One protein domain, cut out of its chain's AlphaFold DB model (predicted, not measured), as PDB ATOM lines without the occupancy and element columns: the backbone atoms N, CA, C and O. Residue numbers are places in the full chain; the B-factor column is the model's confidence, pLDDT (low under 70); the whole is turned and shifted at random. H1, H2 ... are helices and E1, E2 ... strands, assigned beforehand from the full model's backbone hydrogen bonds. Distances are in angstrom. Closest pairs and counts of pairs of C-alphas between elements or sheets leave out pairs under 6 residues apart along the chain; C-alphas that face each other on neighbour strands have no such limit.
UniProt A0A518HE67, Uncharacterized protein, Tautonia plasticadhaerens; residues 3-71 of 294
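What this domain is: This is residues 3 to 71 of the 294 residues of an uncharacterized protein of Tautonia plasticadhaerens (UniProt A0A518HE67). Three small antiparallel strand pairs follow one another through the domain: the hairpin of E1 and E2 at one end, with H1 packed on it, the pair of E3 and E6 between, and the hairpin of E4 and E5 at the other end. The 69 printed residues hold one named helix and six named strands, in the order E1 E2 E3 H1 E4 E5 E6, a mixed class with 34 residues in named elements, under half. The whole is compact, with a radius of gyration of the C-alphas of 11.0 A and spans of 33 by 24 by 21 A.

Where its parts are: Find C-alpha 3 at (22.323, 35.555, 21.122), where E1, residues 3 to 7, begins and runs 13.3 A. E2, residues 10 to 15, runs 16.8 A. E3 is residues 19 to 21, 6.6 A; H1, residues 28 to 36, runs 11.9 A from C-alpha 28 at (14.119, 42.750, 34.701). E4 is residues 47 to 50, 9.5 A, E5 residues 53 to 56, 10.2 A, and E6 residues 68 to 70, 6.9 A, ending at C-alpha 70 (23.368, 45.966, 29.695).

How they stand to each other: Look first at the hairpin E1 and E2, antiparallel at 162 degrees, with N 5 and O 12 at 2.9 A. The closest C-alphas of E2 and H1, Tyr 10 and Ala 34, are 5.2 A apart. In H1 every O i to N i+4 pair is within hydrogen-bond range. The closest C-alphas of E2 and E3, Val 14 and Ile 20, are 5.2 A apart. E3 and E6 are antiparallel at 146 degrees, with N 20 and O 69 at 2.8 A. The closest C-alphas of E6 and E4, Ile 69 and Arg 48, are 5.1 A apart. The hairpin E4 and E5 is antiparallel at 139 degrees, with N 48 and O 55 at 2.8 A. E1 and E5 are apart.

The domain as a whole: The two C-alphas farthest apart, those of Gly 9 and Asn 52, are 33.4 A from each other. The printed part has no cut, and the link from E5 to E6, 11 residues, is long. The mean pLDDT of the printed part is 91.9; look at residue 53 for the one value under 70.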
ATOM      1  N   ARG A   3      22.775  36.836  20.572       95.19
ATOM      2  CA  ARG A   3      22.323  35.555  21.122       95.19
ATOM      3  C   ARG A   3      20.913  35.689  21.664       95.19
ATOM      4  O   ARG A   3      20.553  36.712  22.245       95.19
ATOM      5  N   ILE A   4      20.112  34.651  21.465       96.44
ATOM      6  CA  ILE A   4      18.757  34.571  22.001       96.44
ATOM      7  C   ILE A   4      18.781  33.588  23.161       96.44
ATOM      8  O   ILE A   4      19.207  32.448  22.999       96.44
ATOM      9  N   TYR A   5      18.317  34.047  24.316       96.88
ATOM     10  CA  TYR A   5      18.091  33.218  25.490       96.88
ATOM     11  C   TYR A   5      16.590  33.009  25.638       96.88
ATOM     12  O   TYR A   5      15.815  33.956  25.468       96.88
ATOM     13  N   SER A   6      16.171  31.776  25.910       95.88
ATOM     14  CA  SER A   6      14.762  31.430  26.072       95.88
ATOM     15  C   SER A   6      14.585  30.384  27.159       95.88
ATOM     16  O   SER A   6      15.115  29.279  27.042       95.88
ATOM     17  N   ASN A   7      13.824  30.725  28.193       93.81
ATOM     18  CA  ASN A   7      13.489  29.832  29.295       93.81
ATOM     19  C   ASN A   7      12.216  30.339  29.998       93.81
ATOM     20  O   ASN A   7      11.892  31.525  29.918       93.81
ATOM     21  N   GLY A   8      11.457  29.444  30.636       85.94
ATOM     22  CA  GLY A   8      10.251  29.799  31.397       85.94
ATOM     23  C   GLY A   8       9.139  30.478  30.582       85.94
ATOM     24  O   GLY A   8       8.348  31.225  31.145       85.94
ATOM     25  N   GLY A   9       9.096  30.271  29.258       91.38
ATOM     26  CA  GLY A   9       8.150  30.947  28.356       91.38
ATOM     27  C   GLY A   9       8.548  32.378  27.965       91.38
ATOM     28  O   GLY A   9       7.817  33.046  27.235       91.38
ATOM     29  N   TYR A  10       9.717  32.846  28.403       95.69
ATOM     30  CA  TYR A  10      10.260  34.158  28.073       95.69
ATOM     31  C   TYR A  10      11.442  34.040  27.115       95.69
ATOM     32  O   TYR A  10      12.145  33.031  27.088       95.69
ATOM     33  N   SER A  11      11.679  35.094  26.333       95.88
ATOM     34  CA  SER A  11      12.833  35.185  25.443       95.88
ATOM     35  C   SER A  11      13.413  36.595  25.438       95.88
ATOM     36  O   SER A  11      12.668  37.581  25.454       95.88
ATOM     37  N   VAL A  12      14.741  36.687  25.409       97.06
ATOM     38  CA  VAL A  12      15.486  37.944  25.326       97.06
ATOM     39  C   VAL A  12      16.628  37.807  24.326       97.06
ATOM     40  O   VAL A  12      17.319  36.789  24.274       97.06
ATOM     41  N   THR A  13      16.822  38.847  23.520       97.81
ATOM     42  CA  THR A  13      17.955  38.952  22.601       97.81
ATOM     43  C   THR A  13      19.024  39.821  23.248       97.81
ATOM     44  O   THR A  13      18.766  40.988  23.544       97.81
ATOM     45  N   VAL A  14      20.213  39.258  23.446       97.19
ATOM     46  CA  VAL A  14      21.393  39.970  23.941       97.19
ATOM     47  C   VAL A  14      22.343  40.180  22.768       97.19
ATOM     48  O   VAL A  14      22.725  39.226  22.089       97.19
ATOM     49  N   GLN A  15      22.690  41.432  22.494       97.25
ATOM     50  CA  GLN A  15      23.659  41.792  21.459       97.25
ATOM     51  C   GLN A  15      25.089  41.444  21.909       97.25
ATOM     52  O   GLN A  15      25.347  41.280  23.103       97.25
ATOM     53  N   ASP A  16      26.038  41.365  20.972       92.38
ATOM     54  CA  ASP A  16      27.450  41.079  21.293       92.38
ATOM     55  C   ASP A  16      28.076  42.100  22.257       92.38
ATOM     56  O   ASP A  16      28.907  41.742  23.088       92.38
ATOM     57  N   ASP A  17      27.644  43.364  22.201       92.06
ATOM     58  CA  ASP A  17      28.077  44.429  23.120       92.06
ATOM     59  C   ASP A  17      27.403  44.351  24.503       92.06
ATOM     60  O   ASP A  17      27.508  45.277  25.310       92.06
ATOM     61  N   ARG A  18      26.706  43.242  24.776       95.19
ATOM     62  CA  ARG A  18      25.915  42.973  25.982       95.19
ATOM     63  C   ARG A  18      24.669  43.830  26.140       95.19
ATOM     64  O   ARG A  18      24.074  43.814  27.220       95.19
ATOM     65  N   SER A  19      24.271  44.568  25.108       96.81
ATOM     66  CA  SER A  19      23.066  45.383  25.166       96.81
ATOM     67  C   SER A  19      21.795  44.556  24.960       96.81
ATOM     68  O   SER A  19      21.755  43.571  24.219       96.81
ATOM     69  N   ILE A  20      20.730  44.980  25.632       98.00
ATOM     70  CA  ILE A  20      19.377  44.442  25.525       98.00
ATOM     71  C   ILE A  20      18.452  45.628  25.274       98.00
ATOM     72  O   ILE A  20      18.417  46.580  26.057       98.00
ATOM     73  N   LYS A  21      17.695  45.575  24.175       98.06
ATOM     74  CA  LYS A  21      16.682  46.582  23.853       98.06
ATOM     75  C   LYS A  21      15.372  46.221  24.544       98.06
ATOM     76  O   LYS A  21      14.791  45.179  24.238       98.06
ATOM     77  N   VAL A  22      14.906  47.085  25.440       97.44
ATOM     78  CA  VAL A  22      13.694  46.851  26.228       97.44
ATOM     79  C   VAL A  22      12.453  46.973  25.345       97.44
ATOM     80  O   VAL A  22      12.289  47.968  24.632       97.44
ATOM     81  N   LYS A  23      11.571  45.971  25.374       96.25
ATOM     82  CA  LYS A  23      10.301  45.961  24.632       96.25
ATOM     83  C   LYS A  23       9.129  46.360  25.541       96.25
ATOM     84  O   LYS A  23       9.237  46.272  26.765       96.25
ATOM     85  N   PRO A  24       7.991  46.798  24.972       96.50
ATOM     86  CA  PRO A  24       6.769  46.995  25.747       96.50
ATOM     87  C   PRO A  24       6.387  45.735  26.537       96.50
ATOM     88  O   PRO A  24       6.344  44.641  25.976       96.50
ATOM     89  N   GLY A  25       6.117  45.901  27.834       91.38
ATOM     90  CA  GLY A  25       5.762  44.800  28.734       91.38
ATOM     91  C   GLY A  25       6.944  43.952  29.215       91.38
ATOM     92  O   GLY A  25       6.723  42.863  29.733       91.38
ATOM     93  N   ASP A  26       8.184  44.406  29.035       94.44
ATOM     94  CA  ASP A  26       9.348  43.778  29.660       94.44
ATOM     95  C   ASP A  26       9.596  44.309  31.081       94.44
ATOM     96  O   ASP A  26       9.294  45.456  31.403       94.44
ATOM     97  N   TRP A  27      10.210  43.470  31.914       93.25
ATOM     98  CA  TRP A  27      10.695  43.800  33.254       93.25
ATOM     99  C   TRP A  27      11.959  42.973  33.550       93.25
ATOM    100  O   TRP A  27      12.199  41.957  32.895       93.25
ATOM    101  N   ILE A  28      12.790  43.371  34.517       95.38
ATOM    102  CA  ILE A  28      14.119  42.750  34.701       95.38
ATOM    103  C   ILE A  28      14.048  41.252  35.030       95.38
ATOM    104  O   ILE A  28      14.808  40.470  34.456       95.38
ATOM    105  N   SER A  29      13.117  40.815  35.885       92.88
ATOM    106  CA  SER A  29      12.999  39.384  36.218       92.88
ATOM    107  C   SER A  29      12.601  38.505  35.029       92.88
ATOM    108  O   SER A  29      12.949  37.326  35.004       92.88
ATOM    109  N   LYS A  30      11.967  39.062  33.987       94.12
ATOM    110  CA  LYS A  30      11.728  38.360  32.715       94.12
ATOM    111  C   LYS A  30      13.042  38.009  32.021       94.12
ATOM    112  O   LYS A  30      13.200  36.899  31.519       94.12
ATOM    113  N   TYR A  31      13.992  38.943  31.998       96.19
ATOM    114  CA  TYR A  31      15.308  38.715  31.404       96.19
ATOM    115  C   TYR A  31      16.146  37.757  32.241       96.19
ATOM    116  O   TYR A  31      16.789  36.873  31.678       96.19
ATOM    117  N   ALA A  32      16.093  37.889  33.569       95.06
ATOM    118  CA  ALA A  32      16.739  36.947  34.475       95.06
ATOM    119  C   ALA A  32      16.206  35.522  34.268       95.06
ATOM    120  O   ALA A  32      16.993  34.599  34.080       95.06
ATOM    121  N   SER A  33      14.884  35.355  34.171       95.44
ATOM    122  CA  SER A  33      14.269  34.062  33.869       95.44
ATOM    123  C   SER A  33      14.686  33.533  32.498       95.44
ATOM    124  O   SER A  33      15.100  32.385  32.405       95.44
ATOM    125  N   ALA A  34      14.671  34.362  31.449       97.00
ATOM    126  CA  ALA A  34      15.053  33.927  30.106       97.00
ATOM    127  C   ALA A  34      16.529  33.494  30.007       97.00
ATOM    128  O   ALA A  34      16.827  32.527  29.309       97.00
ATOM    129  N   ILE A  35      17.442  34.195  30.691       96.56
ATOM    130  CA  ILE A  35      18.890  33.929  30.647       96.56
ATOM    131  C   ILE A  35      19.284  32.812  31.620       96.56
ATOM    132  O   ILE A  35      20.036  31.917  31.246       96.56
ATOM    133  N   TYR A  36      18.780  32.850  32.854       94.88
ATOM    134  CA  TYR A  36      19.244  32.013  33.966       94.88
ATOM    135  C   TYR A  36      18.243  30.951  34.423       94.88
ATOM    136  O   TYR A  36      18.611  30.070  35.191       94.88
ATOM    137  N   GLY A  37      16.989  31.016  33.977       93.88
ATOM    138  CA  GLY A  37      15.920  30.121  34.426       93.88
ATOM    139  C   GLY A  37      15.300  30.479  35.774       93.88
ATOM    140  O   GLY A  37      14.365  29.804  36.189       93.88
ATOM    141  N   ASP A  38      15.759  31.549  36.427       90.19
ATOM    142  CA  ASP A  38      15.256  31.990  37.728       90.19
ATOM    143  C   ASP A  38      14.832  33.473  37.676       90.19
ATOM    144  O   ASP A  38      15.687  34.340  37.481       90.19
ATOM    145  N   PRO A  39      13.528  33.794  37.817       87.12
ATOM    146  CA  PRO A  39      13.049  35.174  37.852       87.12
ATOM    147  C   PRO A  39      13.375  35.912  39.161       87.12
ATOM    148  O   PRO A  39      13.317  37.139  39.187       87.12
ATOM    149  N   LEU A  40      13.674  35.210  40.257       85.25
ATOM    150  CA  LEU A  40      13.888  35.823  41.575       85.25
ATOM    151  C   LEU A  40      15.366  36.106  41.871       85.25
ATOM    152  O   LEU A  40      15.670  36.867  42.790       85.25
ATOM    153  N   ALA A  41      16.281  35.555  41.073       84.19
ATOM    154  CA  ALA A  41      17.722  35.748  41.202       84.19
ATOM    155  C   ALA A  41      18.317  36.533  40.021       84.19
ATOM    156  O   ALA A  41      17.693  36.700  38.977       84.19
ATOM    157  N   ASN A  42      19.562  36.997  40.167       89.56
ATOM    158  CA  ASN A  42      20.382  37.592  39.099       89.56
ATOM    159  C   ASN A  42      19.852  38.896  38.469       89.56
ATOM    160  O   ASN A  42      20.381  39.346  37.451       89.56
ATOM    161  N   TRP A  43      18.832  39.531  39.050       87.56
ATOM    162  CA  TRP A  43      18.325  40.826  38.585       87.56
ATOM    163  C   TRP A  43      19.358  41.953  38.760       87.56
ATOM    164  O   TRP A  43      19.378  42.909  37.986       87.56
ATOM    165  N   ASP A  44      20.262  41.816  39.725       86.44
ATOM    166  CA  ASP A  44      21.363  42.735  40.016       86.44
ATOM    167  C   ASP A  44      22.445  42.742  38.923       86.44
ATOM    168  O   ASP A  44      23.241  43.681  38.844       86.44
ATOM    169  N   ARG A  45      22.459  41.736  38.039       91.69
ATOM    170  CA  ARG A  45      23.407  41.643  36.920       91.69
ATOM    171  C   ARG A  45      23.080  42.580  35.761       91.69
ATOM    172  O   ARG A  45      23.934  42.798  34.903       91.69
ATOM    173  N   PHE A  46      21.876  43.146  35.730       95.44
ATOM    174  CA  PHE A  46      21.452  44.086  34.698       95.44
ATOM    175  C   PHE A  46      21.730  45.523  35.136       95.44
ATOM    176  O   PHE A  46      21.358  45.944  36.230       95.44
ATOM    177  N   LYS A  47      22.388  46.292  34.268       95.25
ATOM    178  CA  LYS A  47      22.851  47.654  34.556       95.25
ATOM    179  C   LYS A  47      22.411  48.630  33.466       95.25
ATOM    180  O   LYS A  47      22.229  48.255  32.307       95.25
ATOM    181  N   ARG A  48      22.313  49.910  33.814       93.56
ATOM    182  CA  ARG A  48      22.258  51.019  32.850       93.56
ATOM    183  C   ARG A  48      23.665  51.457  32.501       93.56
ATOM    184  O   ARG A  48      24.522  51.495  33.377       93.56
ATOM    185  N   LYS A  49      23.906  51.832  31.249       87.31
ATOM    186  CA  LYS A  49      25.181  52.433  30.853       87.31
ATOM    187  C   LYS A  49      25.037  53.949  30.795       87.31
ATOM    188  O   LYS A  49      24.206  54.462  30.050       87.31
ATOM    189  N   TYR A  50      25.859  54.657  31.558       79.94
ATOM    190  CA  TYR A  50      25.971  56.112  31.522       79.94
ATOM    191  C   TYR A  50      27.378  56.469  31.050       79.94
ATOM    192  O   TYR A  50      28.355  56.285  31.772       79.94
ATOM    193  N   LYS A  51      27.497  56.967  29.813       81.62
ATOM    194  CA  LYS A  51      28.794  57.179  29.148       81.62
ATOM    195  C   LYS A  51      29.617  55.875  29.136       81.62
ATOM    196  O   LYS A  51      29.255  54.936  28.430       81.62
ATOM    197  N   ASN A  52      30.678  55.805  29.940       78.00
ATOM    198  CA  ASN A  52      31.595  54.669  30.026       78.00
ATOM    199  C   ASN A  52      31.442  53.848  31.315       78.00
ATOM    200  O   ASN A  52      32.217  52.919  31.520       78.00
ATOM    201  N   SER A  53      30.461  54.154  32.168       67.94
ATOM    202  CA  SER A  53      30.210  53.410  33.403       67.94
ATOM    203  C   SER A  53      28.882  52.659  33.369       67.94
ATOM    204  O   SER A  53      27.946  53.023  32.653       67.94
ATOM    205  N   TYR A  54      28.816  51.592  34.163       84.38
ATOM    206  CA  TYR A  54      27.589  50.853  34.438       84.38
ATOM    207  C   TYR A  54      27.048  51.272  35.803       84.38
ATOM    208  O   TYR A  54      27.797  51.318  36.773       84.38
ATOM    209  N   ALA A  55      25.754  51.563  35.871       82.06
ATOM    210  CA  ALA A  55      25.046  51.907  37.094       82.06
ATOM    211  C   ALA A  55      23.918  50.911  37.360       82.06
ATOM    212  O   ALA A  55      23.274  50.407  36.435       82.06
ATOM    213  N   ASP A  56      23.664  50.664  38.638       89.19
ATOM    214  CA  ASP A  56      22.632  49.737  39.081       89.19
ATOM    215  C   ASP A  56      21.229  50.220  38.712       89.19
ATOM    216  O   ASP A  56      20.907  51.414  38.751       89.19
ATOM    217  N   ILE A  57      20.361  49.267  38.380       89.31
ATOM    218  CA  ILE A  57      18.932  49.517  38.223       89.31
ATOM    219  C   ILE A  57      18.311  49.477  39.622       89.31
ATOM    220  O   ILE A  57      18.038  48.411  40.159       89.31
ATOM    221  N   VAL A  58      18.124  50.660  40.217       82.44
ATOM    222  CA  VAL A  58      17.638  50.821  41.605       82.44
ATOM    223  C   VAL A  58      16.257  50.195  41.822       82.44
ATOM    224  O   VAL A  58      15.995  49.640  42.882       82.44
ATOM    225  N   ASP A  59      15.383  50.281  40.819       84.75
ATOM    226  CA  ASP A  59      14.061  49.658  40.831       84.75
ATOM    227  C   ASP A  59      13.947  48.714  39.621       84.75
ATOM    228  O   ASP A  59      13.808  49.198  38.489       84.75
ATOM    229  N   PRO A  60      14.026  47.385  39.826       83.06
ATOM    230  CA  PRO A  60      13.951  46.386  38.757       83.06
ATOM    231  C   PRO A  60      12.644  46.416  37.949       83.06
ATOM    232  O   PRO A  60      12.606  45.892  36.832       83.06
ATOM    233  N   ASN A  61      11.587  47.036  38.484       82.88
ATOM    234  CA  ASN A  61      10.303  47.204  37.798       82.88
ATOM    235  C   ASN A  61      10.235  48.496  36.973       82.88
ATOM    236  O   ASN A  61       9.272  48.715  36.241       82.88
ATOM    237  N   ARG A  62      11.250  49.362  37.064       86.88
ATOM    238  CA  ARG A  62      11.278  50.675  36.414       86.88
ATOM    239  C   ARG A  62      12.269  50.707  35.254       86.88
ATOM    240  O   ARG A  62      13.250  51.456  35.273       86.88
ATOM    241  N   ILE A  63      11.983  49.902  34.236       94.38
ATOM    242  CA  ILE A  63      12.605  49.984  32.907       94.38
ATOM    243  C   ILE A  63      11.569  50.442  31.882       94.38
ATOM    244  O   ILE A  63      10.375  50.201  32.053       94.38
ATOM    245  N   PHE A  64      12.012  51.120  30.825       94.50
ATOM    246  CA  PHE A  64      11.102  51.702  29.837       94.50
ATOM    247  C   PHE A  64      11.264  51.051  28.469       94.50
ATOM    248  O   PHE A  64      12.377  50.776  28.028       94.50
ATOM    249  N   ALA A  65      10.155  50.848  27.756       96.38
ATOM    250  CA  ALA A  65      10.204  50.387  26.374       96.38
ATOM    251  C   ALA A  65      11.066  51.334  25.519       96.38
ATOM    252  O   ALA A  65      10.938  52.555  25.598       96.38
ATOM    253  N   GLY A  66      11.952  50.767  24.705       95.06
ATOM    254  CA  GLY A  66      12.922  51.516  23.912       95.06
ATOM    255  C   GLY A  66      14.212  51.880  24.656       95.06
ATOM    256  O   GLY A  66      15.166  52.296  23.998       95.06
ATOM    257  N   GLU A  67      14.303  51.685  25.972       95.44
ATOM    258  CA  GLU A  67      15.561  51.801  26.720       95.44
ATOM    259  C   GLU A  67      16.551  50.698  26.302       95.44
ATOM    260  O   GLU A  67      16.154  49.622  25.849       95.44
ATOM    261  N   THR A  68      17.850  50.961  26.448       97.19
ATOM    262  CA  THR A  68      18.899  49.946  26.315       97.19
ATOM    263  C   THR A  68      19.519  49.677  27.683       97.19
ATOM    264  O   THR A  68      20.093  50.582  28.290       97.19
ATOM    265  N   ILE A  69      19.442  48.431  28.145       97.12
ATOM    266  CA  ILE A  69      20.122  47.962  29.360       97.12
ATOM    267  C   ILE A  69      21.266  47.016  28.990       97.12
ATOM    268  O   ILE A  69      21.342  46.547  27.856       97.12
ATOM    269  N   TYR A  70      22.153  46.734  29.938       97.12
ATOM    270  CA  TYR A  70      23.368  45.966  29.695       97.12
ATOM    271  C   TYR A  70      23.560  44.838  30.703       97.12
ATOM    272  O   TYR A  70      23.211  44.975  31.876       97.12
ATOM    273  N   HIS A  71      24.185  43.757  30.243       95.81
ATOM    274  CA  HIS A  71      24.630  42.638  31.068       95.81
ATOM    275  C   HIS A  71      26.171  42.525  31.050       95.81
ATOM    276  O   HIS A  71      26.724  41.768  30.252       95.81
TER     277      HIS A  71